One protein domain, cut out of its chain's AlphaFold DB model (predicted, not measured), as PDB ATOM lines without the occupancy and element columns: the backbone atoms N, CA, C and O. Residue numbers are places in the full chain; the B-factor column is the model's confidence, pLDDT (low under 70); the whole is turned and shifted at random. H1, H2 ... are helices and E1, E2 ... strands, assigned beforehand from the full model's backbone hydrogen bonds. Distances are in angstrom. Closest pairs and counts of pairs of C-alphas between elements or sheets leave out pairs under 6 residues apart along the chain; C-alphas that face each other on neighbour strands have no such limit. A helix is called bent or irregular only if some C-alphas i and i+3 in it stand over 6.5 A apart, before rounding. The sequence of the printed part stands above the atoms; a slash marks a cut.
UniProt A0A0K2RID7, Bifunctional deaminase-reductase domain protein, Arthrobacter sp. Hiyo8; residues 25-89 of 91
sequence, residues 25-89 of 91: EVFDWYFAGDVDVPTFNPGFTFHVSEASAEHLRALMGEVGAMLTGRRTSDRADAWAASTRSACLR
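What this domain is: This is residues 25 to 89 of the 91 residues of the protein "Bifunctional deaminase-reductase domain protein" of Arthrobacter sp. Hiyo8 (UniProt A0A0K2RID7). Two small lobes stand side by side, joined by residues 63 to 65: in the first, the two-stranded hairpin E1 and E2 sits between H1, on the E2 side, and the longest helix H2, on the E1 side; in the second, the short strands E3 and E4 pair loosely beside the short helix H3. The named elements of the first lobe make few or no contacts with those of the second. The printed part has 65 residues, with three named helices and four named strands in the order H1 E1 E2 H2 E3 H3 E4; the class is mixed, helices and strands. One sheet has the order E1, E2 and is antiparallel, the other pairs E3 with E4 in parallel. The whole is only just compact, close to loose, with a radius of gyration of the C-alphas of 12.7 A and spans of 33 by 26 by 19 A.

Where its parts are: H1, residues 25 to 31, begins at C-alpha 25 (2.671, 43.040, 19.193) and is 11.0 A long; it is irregular, with C-alphas 26 and 29 7.2 A apart. E1, residues 35 to 38, and E2, residues 45 to 48, measure 9.8 A and 9.6 A. H2, residues 50 to 62, is 18.7 A long and ends at C-alpha 62 (-23.642, 47.355, 16.238). E3, residues 66 to 68, is 6.5 A long, H3, residues 70 to 75, is 8.7 A, and E4, residues 87 to 89, is 5.9 A, ending at C-alpha 89 (-15.606, 34.832, 1.833).

How they stand to each other: H1 touches E2, the closest C-alphas being those of Phe 31 and His 47, 4.4 A apart. E1 and E2 form an antiparallel hairpin at 152 degrees, with N 35 and O 48 2.9 A apart and N 46 and O 37 3.0 A apart. H2 touches E1, with the C-alphas of Val 35 and Glu 50 closest at 6.0 A. H2 and E2 are near each other, with 6 pairs of C-alphas within 10 A. E3, H3 and E4 form a strand-helix-strand unit, two parallel neighbour strands with a helix between them in the chain, and its crossover is right-handed. E3 and E4 are at 39 degrees; C-alphas 66 and 87 face each other at 5.4 A, but no backbone N and O across the pair are within hydrogen-bond range. The closest C-alphas of H3 and E4 are those of Arg 70 and Arg 89, 7.0 A apart. Among the pairs that are apart are H1 and H2, H2 and H3, and E2 and E3. In H2 and H3 every O i to N i+4 pair is within hydrogen-bond range; in H1 0 of 3 are, beside 2 of 4 O i to N i+3 pairs.

The domain as a whole: The two C-alphas farthest apart are those of Asp 34 and Arg 89, at 34.2 A. The printed part has no cut. The link from H3 to E4, with 11 residues, is long. The mean pLDDT of the printed part is 80.9; residues 78 to 89 are under 70, and the mean over E4 is 37.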
ATOM      1  N   GLU A  25       2.311  41.695  18.722       91.00
ATOM      2  CA  GLU A  25       2.671  43.040  19.193       91.00
ATOM      3  C   GLU A  25       1.544  44.070  19.010       91.00
ATOM      4  O   GLU A  25       1.290  44.905  19.877       91.00
ATOM      5  N   VAL A  26       0.828  44.021  17.881       93.62
ATOM      6  CA  VAL A  26      -0.284  44.952  17.626       93.62
ATOM      7  C   VAL A  26      -1.571  44.513  18.322       93.62
ATOM      8  O   VAL A  26      -2.494  45.320  18.437       93.62
ATOM      9  N   PHE A  27      -1.672  43.260  18.769       92.94
ATOM     10  CA  PHE A  27      -2.844  42.706  19.455       92.94
ATOM     11  C   PHE A  27      -2.657  42.593  20.971       92.94
ATOM     12  O   PHE A  27      -3.646  42.379  21.664       92.94
ATOM     13  N   ASP A  28      -1.449  42.799  21.496       93.44
ATOM     14  CA  ASP A  28      -1.125  42.670  22.921       93.44
ATOM     15  C   ASP A  28      -2.067  43.490  23.819       93.44
ATOM     16  O   ASP A  28      -2.538  43.031  24.859       93.44
ATOM     17  N   TRP A  29      -2.476  44.673  23.350       93.62
ATOM     18  CA  TRP A  29      -3.401  45.541  24.080       93.62
ATOM     19  C   TRP A  29      -4.766  44.897  24.380       93.62
ATOM     20  O   TRP A  29      -5.416  45.301  25.346       93.62
ATOM     21  N   TYR A  30      -5.201  43.893  23.605       93.62
ATOM     22  CA  TYR A  30      -6.430  43.137  23.870       93.62
ATOM     23  C   TYR A  30      -6.371  42.308  25.158       93.62
ATOM     24  O   TYR A  30      -7.411  41.805  25.587       93.62
ATOM     25  N   PHE A  31      -5.183  42.141  25.740       94.06
ATOM     26  CA  PHE A  31      -4.935  41.321  26.926       94.06
ATOM     27  C   PHE A  31      -4.223  42.084  28.051       94.06
ATOM     28  O   PHE A  31      -3.854  41.491  29.061       94.06
ATOM     29  N   ALA A  32      -4.028  43.393  27.883       94.75
ATOM     30  CA  ALA A  32      -3.218  44.216  28.776       94.75
ATOM     31  C   ALA A  32      -4.014  44.914  29.897       94.75
ATOM     32  O   ALA A  32      -3.450  45.744  30.611       94.75
ATOM     33  N   GLY A  33      -5.317  44.654  30.040       95.44
ATOM     34  CA  GLY A  33      -6.154  45.285  31.065       95.44
ATOM     35  C   GLY A  33      -6.957  44.305  31.916       95.44
ATOM     36  O   GLY A  33      -6.906  43.099  31.720       95.44
ATOM     37  N   ASP A  34      -7.714  44.852  32.866       96.44
ATOM     38  CA  ASP A  34      -8.372  44.076  33.930       96.44
ATOM     39  C   ASP A  34      -9.861  43.784  33.667       96.44
ATOM     40  O   ASP A  34     -10.541  43.199  34.513       96.44
ATOM     41  N   VAL A  35     -10.408  44.245  32.538       97.88
ATOM     42  CA  VAL A  35     -11.842  44.159  32.240       97.88
ATOM     43  C   VAL A  35     -12.107  43.125  31.161       97.88
ATOM     44  O   VAL A  35     -11.708  43.292  30.005       97.88
ATOM     45  N   ASP A  36     -12.892  42.117  31.530       96.88
ATOM     46  CA  ASP A  36     -13.338  41.078  30.614       96.88
ATOM     47  C   ASP A  36     -14.380  41.609  29.622       96.88
ATOM     48  O   ASP A  36     -15.404  42.225  29.967       96.88
ATOM     49  N   VAL A  37     -14.141  41.305  28.352       94.69
ATOM     50  CA  VAL A  37     -15.069  41.556  27.255       94.69
ATOM     51  C   VAL A  37     -15.254  40.253  26.475       94.69
ATOM     52  O   VAL A  37     -14.416  39.907  25.635       94.69
ATOM     53  N   PRO A  38     -16.342  39.507  26.746       91.38
ATOM     54  CA  PRO A  38     -16.665  38.294  26.005       91.38
ATOM     55  C   PRO A  38     -16.860  38.599  24.521       91.38
ATOM     56  O   PRO A  38     -17.509  39.588  24.168       91.38
ATOM     57  N   THR A  39     -16.333  37.737  23.656       85.50
ATOM     58  CA  THR A  39     -16.542  37.854  22.210       85.50
ATOM     59  C   THR A  39     -17.667  36.934  21.735       85.50
ATOM     60  O   THR A  39     -18.252  36.163  22.499       85.50
ATOM     61  N   PHE A  40     -17.975  36.983  20.440       77.38
ATOM     62  CA  PHE A  40     -18.914  36.047  19.815       77.38
ATOM     63  C   PHE A  40     -18.407  34.599  19.783       77.38
ATOM     64  O   PHE A  40     -19.199  33.685  19.546       77.38
ATOM     65  N   ASN A  41     -17.109  34.383  20.006       79.19
ATOM     66  CA  ASN A  41     -16.540  33.062  20.212       79.19
ATOM     67  C   ASN A  41     -16.479  32.780  21.727       79.19
ATOM     68  O   ASN A  41     -15.688  33.418  22.419       79.19
ATOM     69  N   PRO A  42     -17.248  31.810  22.256       76.25
ATOM     70  CA  PRO A  42     -17.260  31.492  23.688       76.25
ATOM     71  C   PRO A  42     -15.897  31.075  24.258       76.25
ATOM     72  O   PRO A  42     -15.708  31.122  25.468       76.25
ATOM     73  N   GLY A  43     -14.964  30.637  23.405       81.31
ATOM     74  CA  GLY A  43     -13.603  30.279  23.801       81.31
ATOM     75  C   GLY A  43     -12.625  31.455  23.836       81.31
ATOM     76  O   GLY A  43     -11.443  31.228  24.074       81.31
ATOM     77  N   PHE A  44     -13.077  32.683  23.561       83.50
ATOM     78  CA  PHE A  44     -12.199  33.838  23.419       83.50
ATOM     79  C   PHE A  44     -12.783  35.094  24.080       83.50
ATOM     80  O   PHE A  44     -13.874  35.557  23.731       83.50
ATOM     81  N   THR A  45     -12.022  35.658  25.015       91.44
ATOM     82  CA  THR A  45     -12.379  36.831  25.820       91.44
ATOM     83  C   THR A  45     -11.215  37.813  25.803       91.44
ATOM     84  O   THR A  45     -10.068  37.416  26.018       91.44
ATOM     85  N   PHE A  46     -11.509  39.088  25.557       93.94
ATOM     86  CA  PHE A  46     -10.524  40.158  25.695       93.94
ATOM     87  C   PHE A  46     -10.413  40.604  27.153       93.94
ATOM     88  O   PHE A  46     -11.415  40.601  27.865       93.94
ATOM     89  N   HIS A  47      -9.220  41.036  27.551       97.19
ATOM     90  CA  HIS A  47      -8.909  41.598  28.864       97.19
ATOM     91  C   HIS A  47      -8.300  42.987  28.643       97.19
ATOM     92  O   HIS A  47      -7.125  43.133  28.311       97.19
ATOM     93  N   VAL A  48      -9.132  44.022  28.726       97.44
ATOM     94  CA  VAL A  48      -8.783  45.385  28.291       97.44
ATOM     95  C   VAL A  48      -9.036  46.411  29.391       97.44
ATOM     96  O   VAL A  48      -9.589  46.104  30.442       97.44
ATOM     97  N   SER A  49      -8.616  47.657  29.175       97.19
ATOM     98  CA  SER A  49      -8.997  48.768  30.057       97.19
ATOM     99  C   SER A  49     -10.503  49.060  29.982       97.19
ATOM    100  O   SER A  49     -11.133  48.798  28.958       97.19
ATOM    101  N   GLU A  50     -11.077  49.689  31.012       96.69
ATOM    102  CA  GLU A  50     -12.509  50.045  31.041       96.69
ATOM    103  C   GLU A  50     -12.933  50.896  29.829       96.69
ATOM    104  O   GLU A  50     -13.939  50.610  29.182       96.69
ATOM    105  N   ALA A  51     -12.125  51.895  29.450       96.00
ATOM    106  CA  ALA A  51     -12.418  52.754  28.300       96.00
ATOM    107  C   ALA A  51     -12.449  51.968  26.976       96.00
ATOM    108  O   ALA A  51     -13.283  52.211  26.104       96.00
ATOM    109  N   SER A  52     -11.549  50.991  26.828       95.94
ATOM    110  CA  SER A  52     -11.539  50.101  25.663       95.94
ATOM    111  C   SER A  52     -12.702  49.112  25.703       95.94
ATOM    112  O   SER A  52     -13.285  48.810  24.664       95.94
ATOM    113  N   ALA A  53     -13.082  48.644  26.894       96.81
ATOM    114  CA  ALA A  53     -14.213  47.748  27.079       96.81
ATOM    115  C   ALA A  53     -15.532  48.400  26.653       96.81
ATOM    116  O   ALA A  53     -16.325  47.768  25.953       96.81
ATOM    117  N   GLU A  54     -15.758  49.665  27.016       96.44
ATOM    118  CA  GLU A  54     -16.912  50.439  26.552       96.44
ATOM    119  C   GLU A  54     -16.954  50.507  25.017       96.44
ATOM    120  O   GLU A  54     -17.974  50.177  24.404       96.44
ATOM    121  N   HIS A  55     -15.822  50.839  24.389       93.75
ATOM    122  CA  HIS A  55     -15.723  50.941  22.934       93.75
ATOM    123  C   HIS A  55     -15.978  49.601  22.225       93.75
ATOM    124  O   HIS A  55     -16.761  49.540  21.276       93.75
ATOM    125  N   LEU A  56     -15.365  48.512  22.702       93.81
ATOM    126  CA  LEU A  56     -15.518  47.177  22.119       93.81
ATOM    127  C   LEU A  56     -16.943  46.641  22.269       93.81
ATOM    128  O   LEU A  56     -17.483  46.074  21.318       93.81
ATOM    129  N   ARG A  57     -17.580  46.836  23.431       93.62
ATOM    130  CA  ARG A  57     -18.975  46.421  23.660       93.62
ATOM    131  C   ARG A  57     -19.933  47.164  22.731       93.62
ATOM    132  O   ARG A  57     -20.811  46.530  22.148       93.62
ATOM    133  N   ALA A  58     -19.745  48.474  22.561       92.75
ATOM    134  CA  ALA A  58     -20.542  49.270  21.632       92.75
ATOM    135  C   ALA A  58     -20.345  48.807  20.179       92.75
ATOM    136  O   ALA A  58     -21.322  48.511  19.494       92.75
ATOM    137  N   LEU A  59     -19.090  48.655  19.737       89.94
ATOM    138  CA  LEU A  59     -18.766  48.205  18.382       89.94
ATOM    139  C   LEU A  59     -19.376  46.828  18.087       89.94
ATOM    140  O   LEU A  59     -20.071  46.662  17.088       89.94
ATOM    141  N   MET A  60     -19.169  45.846  18.968       88.31
ATOM    142  CA  MET A  60     -19.729  44.504  18.788       88.31
ATOM    143  C   MET A  60     -21.264  44.506  18.807       88.31
ATOM    144  O   MET A  60     -21.873  43.748  18.061       88.31
ATOM    145  N   GLY A  61     -21.902  45.370  19.599       89.00
ATOM    146  CA  GLY A  61     -23.362  45.506  19.617       89.00
ATOM    147  C   GLY A  61     -23.965  46.025  18.305       89.00
ATOM    148  O   GLY A  61     -25.129  45.744  18.016       89.00
ATOM    149  N   GLU A  62     -23.189  46.755  17.499       89.12
ATOM    150  CA  GLU A  62     -23.642  47.355  16.238       89.12
ATOM    151  C   GLU A  62     -23.266  46.534  14.991       89.12
ATOM    152  O   GLU A  62     -23.904  46.666  13.940       89.12
ATOM    153  N   VAL A  63     -22.238  45.684  15.079       86.94
ATOM    154  CA  VAL A  63     -21.733  44.901  13.942       86.94
ATOM    155  C   VAL A  63     -22.638  43.697  13.663       86.94
ATOM    156  O   VAL A  63     -22.700  42.741  14.429       86.94
ATOM    157  N   GLY A  64     -23.318  43.719  12.512       84.56
ATOM    158  CA  GLY A  64     -24.148  42.600  12.038       84.56
ATOM    159  C   GLY A  64     -23.455  41.643  11.060       84.56
ATOM    160  O   GLY A  64     -23.952  40.544  10.820       84.56
ATOM    161  N   ALA A  65     -22.338  42.054  10.455       85.31
ATOM    162  CA  ALA A  65     -21.571  41.248   9.508       85.31
ATOM    163  C   ALA A  65     -20.105  41.699   9.468       85.31
ATOM    164  O   ALA A  65     -19.816  42.877   9.670       85.31
ATOM    165  N   MET A  66     -19.201  40.769   9.151       83.12
ATOM    166  CA  MET A  66     -17.761  41.008   9.047       83.12
ATOM    167  C   MET A  66     -17.282  40.654   7.636       83.12
ATOM    168  O   MET A  66     -17.594  39.583   7.114       83.12
ATOM    169  N   LEU A  67     -16.502  41.545   7.030       86.06
ATOM    170  CA  LEU A  67     -15.778  41.275   5.790       86.06
ATOM    171  C   LEU A  67     -14.304  41.093   6.127       86.06
ATOM    172  O   LEU A  67     -13.741  41.894   6.868       86.06
ATOM    173  N   THR A  68     -13.680  40.059   5.574       84.44
ATOM    174  CA  THR A  68     -12.250  39.818   5.760       84.44
ATOM    175  C   THR A  68     -11.607  39.356   4.462       84.44
ATOM    176  O   THR A  68     -12.262  38.757   3.607       84.44
ATOM    177  N   GLY A  69     -10.316  39.639   4.311       85.94
ATOM    178  CA  GLY A  69      -9.535  39.135   3.188       85.94
ATOM    179  C   GLY A  69      -9.236  37.644   3.344       85.94
ATOM    180  O   GLY A  69      -9.123  37.134   4.458       85.94
ATOM    181  N   ARG A  70      -9.029  36.944   2.221       87.25
ATOM    182  CA  ARG A  70      -8.694  35.510   2.202       87.25
ATOM    183  C   ARG A  70      -7.526  35.158   3.131       87.25
ATOM    184  O   ARG A  70      -7.650  34.242   3.928       87.25
ATOM    185  N   ARG A  71      -6.441  35.940   3.099       87.00
ATOM    186  CA  ARG A  71      -5.256  35.716   3.950       87.00
ATOM    187  C   ARG A  71      -5.599  35.739   5.442       87.00
ATOM    188  O   ARG A  71      -5.193  34.847   6.175       87.00
ATOM    189  N   THR A  72      -6.373  36.729   5.880       85.38
ATOM    190  CA  THR A  72      -6.830  36.838   7.271       85.38
ATOM    191  C   THR A  72      -7.776  35.695   7.632       85.38
ATOM    192  O   THR A  72      -7.657  35.129   8.711       85.38
ATOM    193  N   SER A  73      -8.679  35.318   6.720       83.81
ATOM    194  CA  SER A  73      -9.566  34.165   6.911       83.81
ATOM    195  C   SER A  73      -8.787  32.865   7.102       83.81
ATOM    196  O   SER A  73      -9.148  32.080   7.973       83.81
ATOM    197  N   ASP A  74      -7.752  32.637   6.293       86.44
ATOM    198  CA  ASP A  74      -6.950  31.414   6.331       86.44
ATOM    199  C   ASP A  74      -6.118  31.343   7.623       86.44
ATOM    200  O   ASP A  74      -6.067  30.296   8.255       86.44
ATOM    201  N   ARG A  75      -5.520  32.458   8.072       83.75
ATOM    202  CA  ARG A  75      -4.731  32.489   9.321       83.75
ATOM    203  C   ARG A  75      -5.563  32.392  10.590       83.75
ATOM    204  O   ARG A  75      -5.063  31.942  11.613       83.75
ATOM    205  N   ALA A  76      -6.806  32.852  10.538       77.69
ATOM    206  CA  ALA A  76      -7.709  32.826  11.678       77.69
ATOM    207  C   ALA A  76      -8.565  31.546  11.730       77.69
ATOM    208  O   ALA A  76      -9.540  31.507  12.482       77.69
ATOM    209  N   ASP A  77      -8.283  30.550  10.876       72.50
ATOM    210  CA  ASP A  77      -9.108  29.347  10.679       72.50
ATOM    211  C   ASP A  77     -10.614  29.676  10.578       72.50
ATOM    212  O   ASP A  77     -11.488  28.992  11.118       72.50
ATOM    213  N   ALA A  78     -10.905  30.809   9.923       59.06
ATOM    214  CA  ALA A  78     -12.211  31.445   9.754       59.06
ATOM    215  C   ALA A  78     -13.137  31.449  10.998       59.06
ATOM    216  O   ALA A  78     -14.359  31.467  10.838       59.06
ATOM    217  N   TRP A  79     -12.578  31.440  12.219       60.03
ATOM    218  CA  TRP A  79     -13.306  31.462  13.501       60.03
ATOM    219  C   TRP A  79     -14.473  30.447  13.559       60.03
ATOM    220  O   TRP A  79     -15.612  30.818  13.831       60.03
ATOM    221  N   ALA A  80     -14.193  29.170  13.253       47.59
ATOM    222  CA  ALA A  80     -15.015  27.973  13.526       47.59
ATOM    223  C   ALA A  80     -16.550  28.190  13.652       47.59
ATOM    224  O   ALA A  80     -17.134  27.978  14.709       47.59
ATOM    225  N   ALA A  81     -17.193  28.621  12.561       43.88
ATOM    226  CA  ALA A  81     -18.641  28.636  12.306       43.88
ATOM    227  C   ALA A  81     -19.588  28.763  13.531       43.88
ATOM    228  O   ALA A  81     -20.110  27.769  14.038       43.88
ATOM    229  N   SER A  82     -19.958  29.997  13.903       35.00
ATOM    230  CA  SER A  82     -21.225  30.262  14.605       35.00
ATOM    231  C   SER A  82     -22.037  31.369  13.908       35.00
ATOM    232  O   SER A  82     -21.527  32.378  13.421       35.00
ATOM    233  N   THR A  83     -23.339  31.115  13.782       33.94
ATOM    234  CA  THR A  83     -24.293  31.654  12.791       33.94
ATOM    235  C   THR A  83     -24.694  33.131  12.962       33.94
ATOM    236  O   THR A  83     -25.827  33.488  12.650       33.94
ATOM    237  N   ARG A  84     -23.839  34.037  13.457       34.78
ATOM    238  CA  ARG A  84     -24.217  35.470  13.577       34.78
ATOM    239  C   ARG A  84     -23.204  36.500  13.090       34.78
ATOM    240  O   ARG A  84     -23.515  37.681  13.091       34.78
ATOM    241  N   SER A  85     -22.056  36.076  12.582       41.44
ATOM    242  CA  SER A  85     -21.199  36.926  11.754       41.44
ATOM    243  C   SER A  85     -20.784  36.103  10.553       41.44
ATOM    244  O   SER A  85     -19.827  35.339  10.602       41.44
ATOM    245  N   ALA A  86     -21.577  36.190   9.484       37.94
ATOM    246  CA  ALA A  86     -21.197  35.598   8.215       37.94
ATOM    247  C   ALA A  86     -19.916  36.299   7.756       37.94
ATOM    248  O   ALA A  86     -19.957  37.434   7.285       37.94
ATOM    249  N   CYS A  87     -18.786  35.624   7.943       42.06
ATOM    250  CA  CYS A  87     -17.545  35.958   7.282       42.06
ATOM    251  C   CYS A  87     -17.786  35.693   5.793       42.06
ATOM    252  O   CYS A  87     -17.738  34.553   5.324       42.06
ATOM    253  N   LEU A  88     -18.206  36.728   5.065       36.66
ATOM    254  CA  LEU A  88     -18.454  36.617   3.636       36.66
ATOM    255  C   LEU A  88     -17.096  36.452   2.961       36.66
ATOM    256  O   LEU A  88     -16.347  37.410   2.784       36.66
ATOM    257  N   ARG A  89     -16.781  35.204   2.615       32.38
ATOM    258  CA  ARG A  89     -15.606  34.832   1.833       32.38
ATOM    259  C   ARG A  89     -15.768  35.403   0.428       32.38
ATOM    260  O   ARG A  89     -16.404  34.794  -0.431       32.38
TER     261      ARG A  89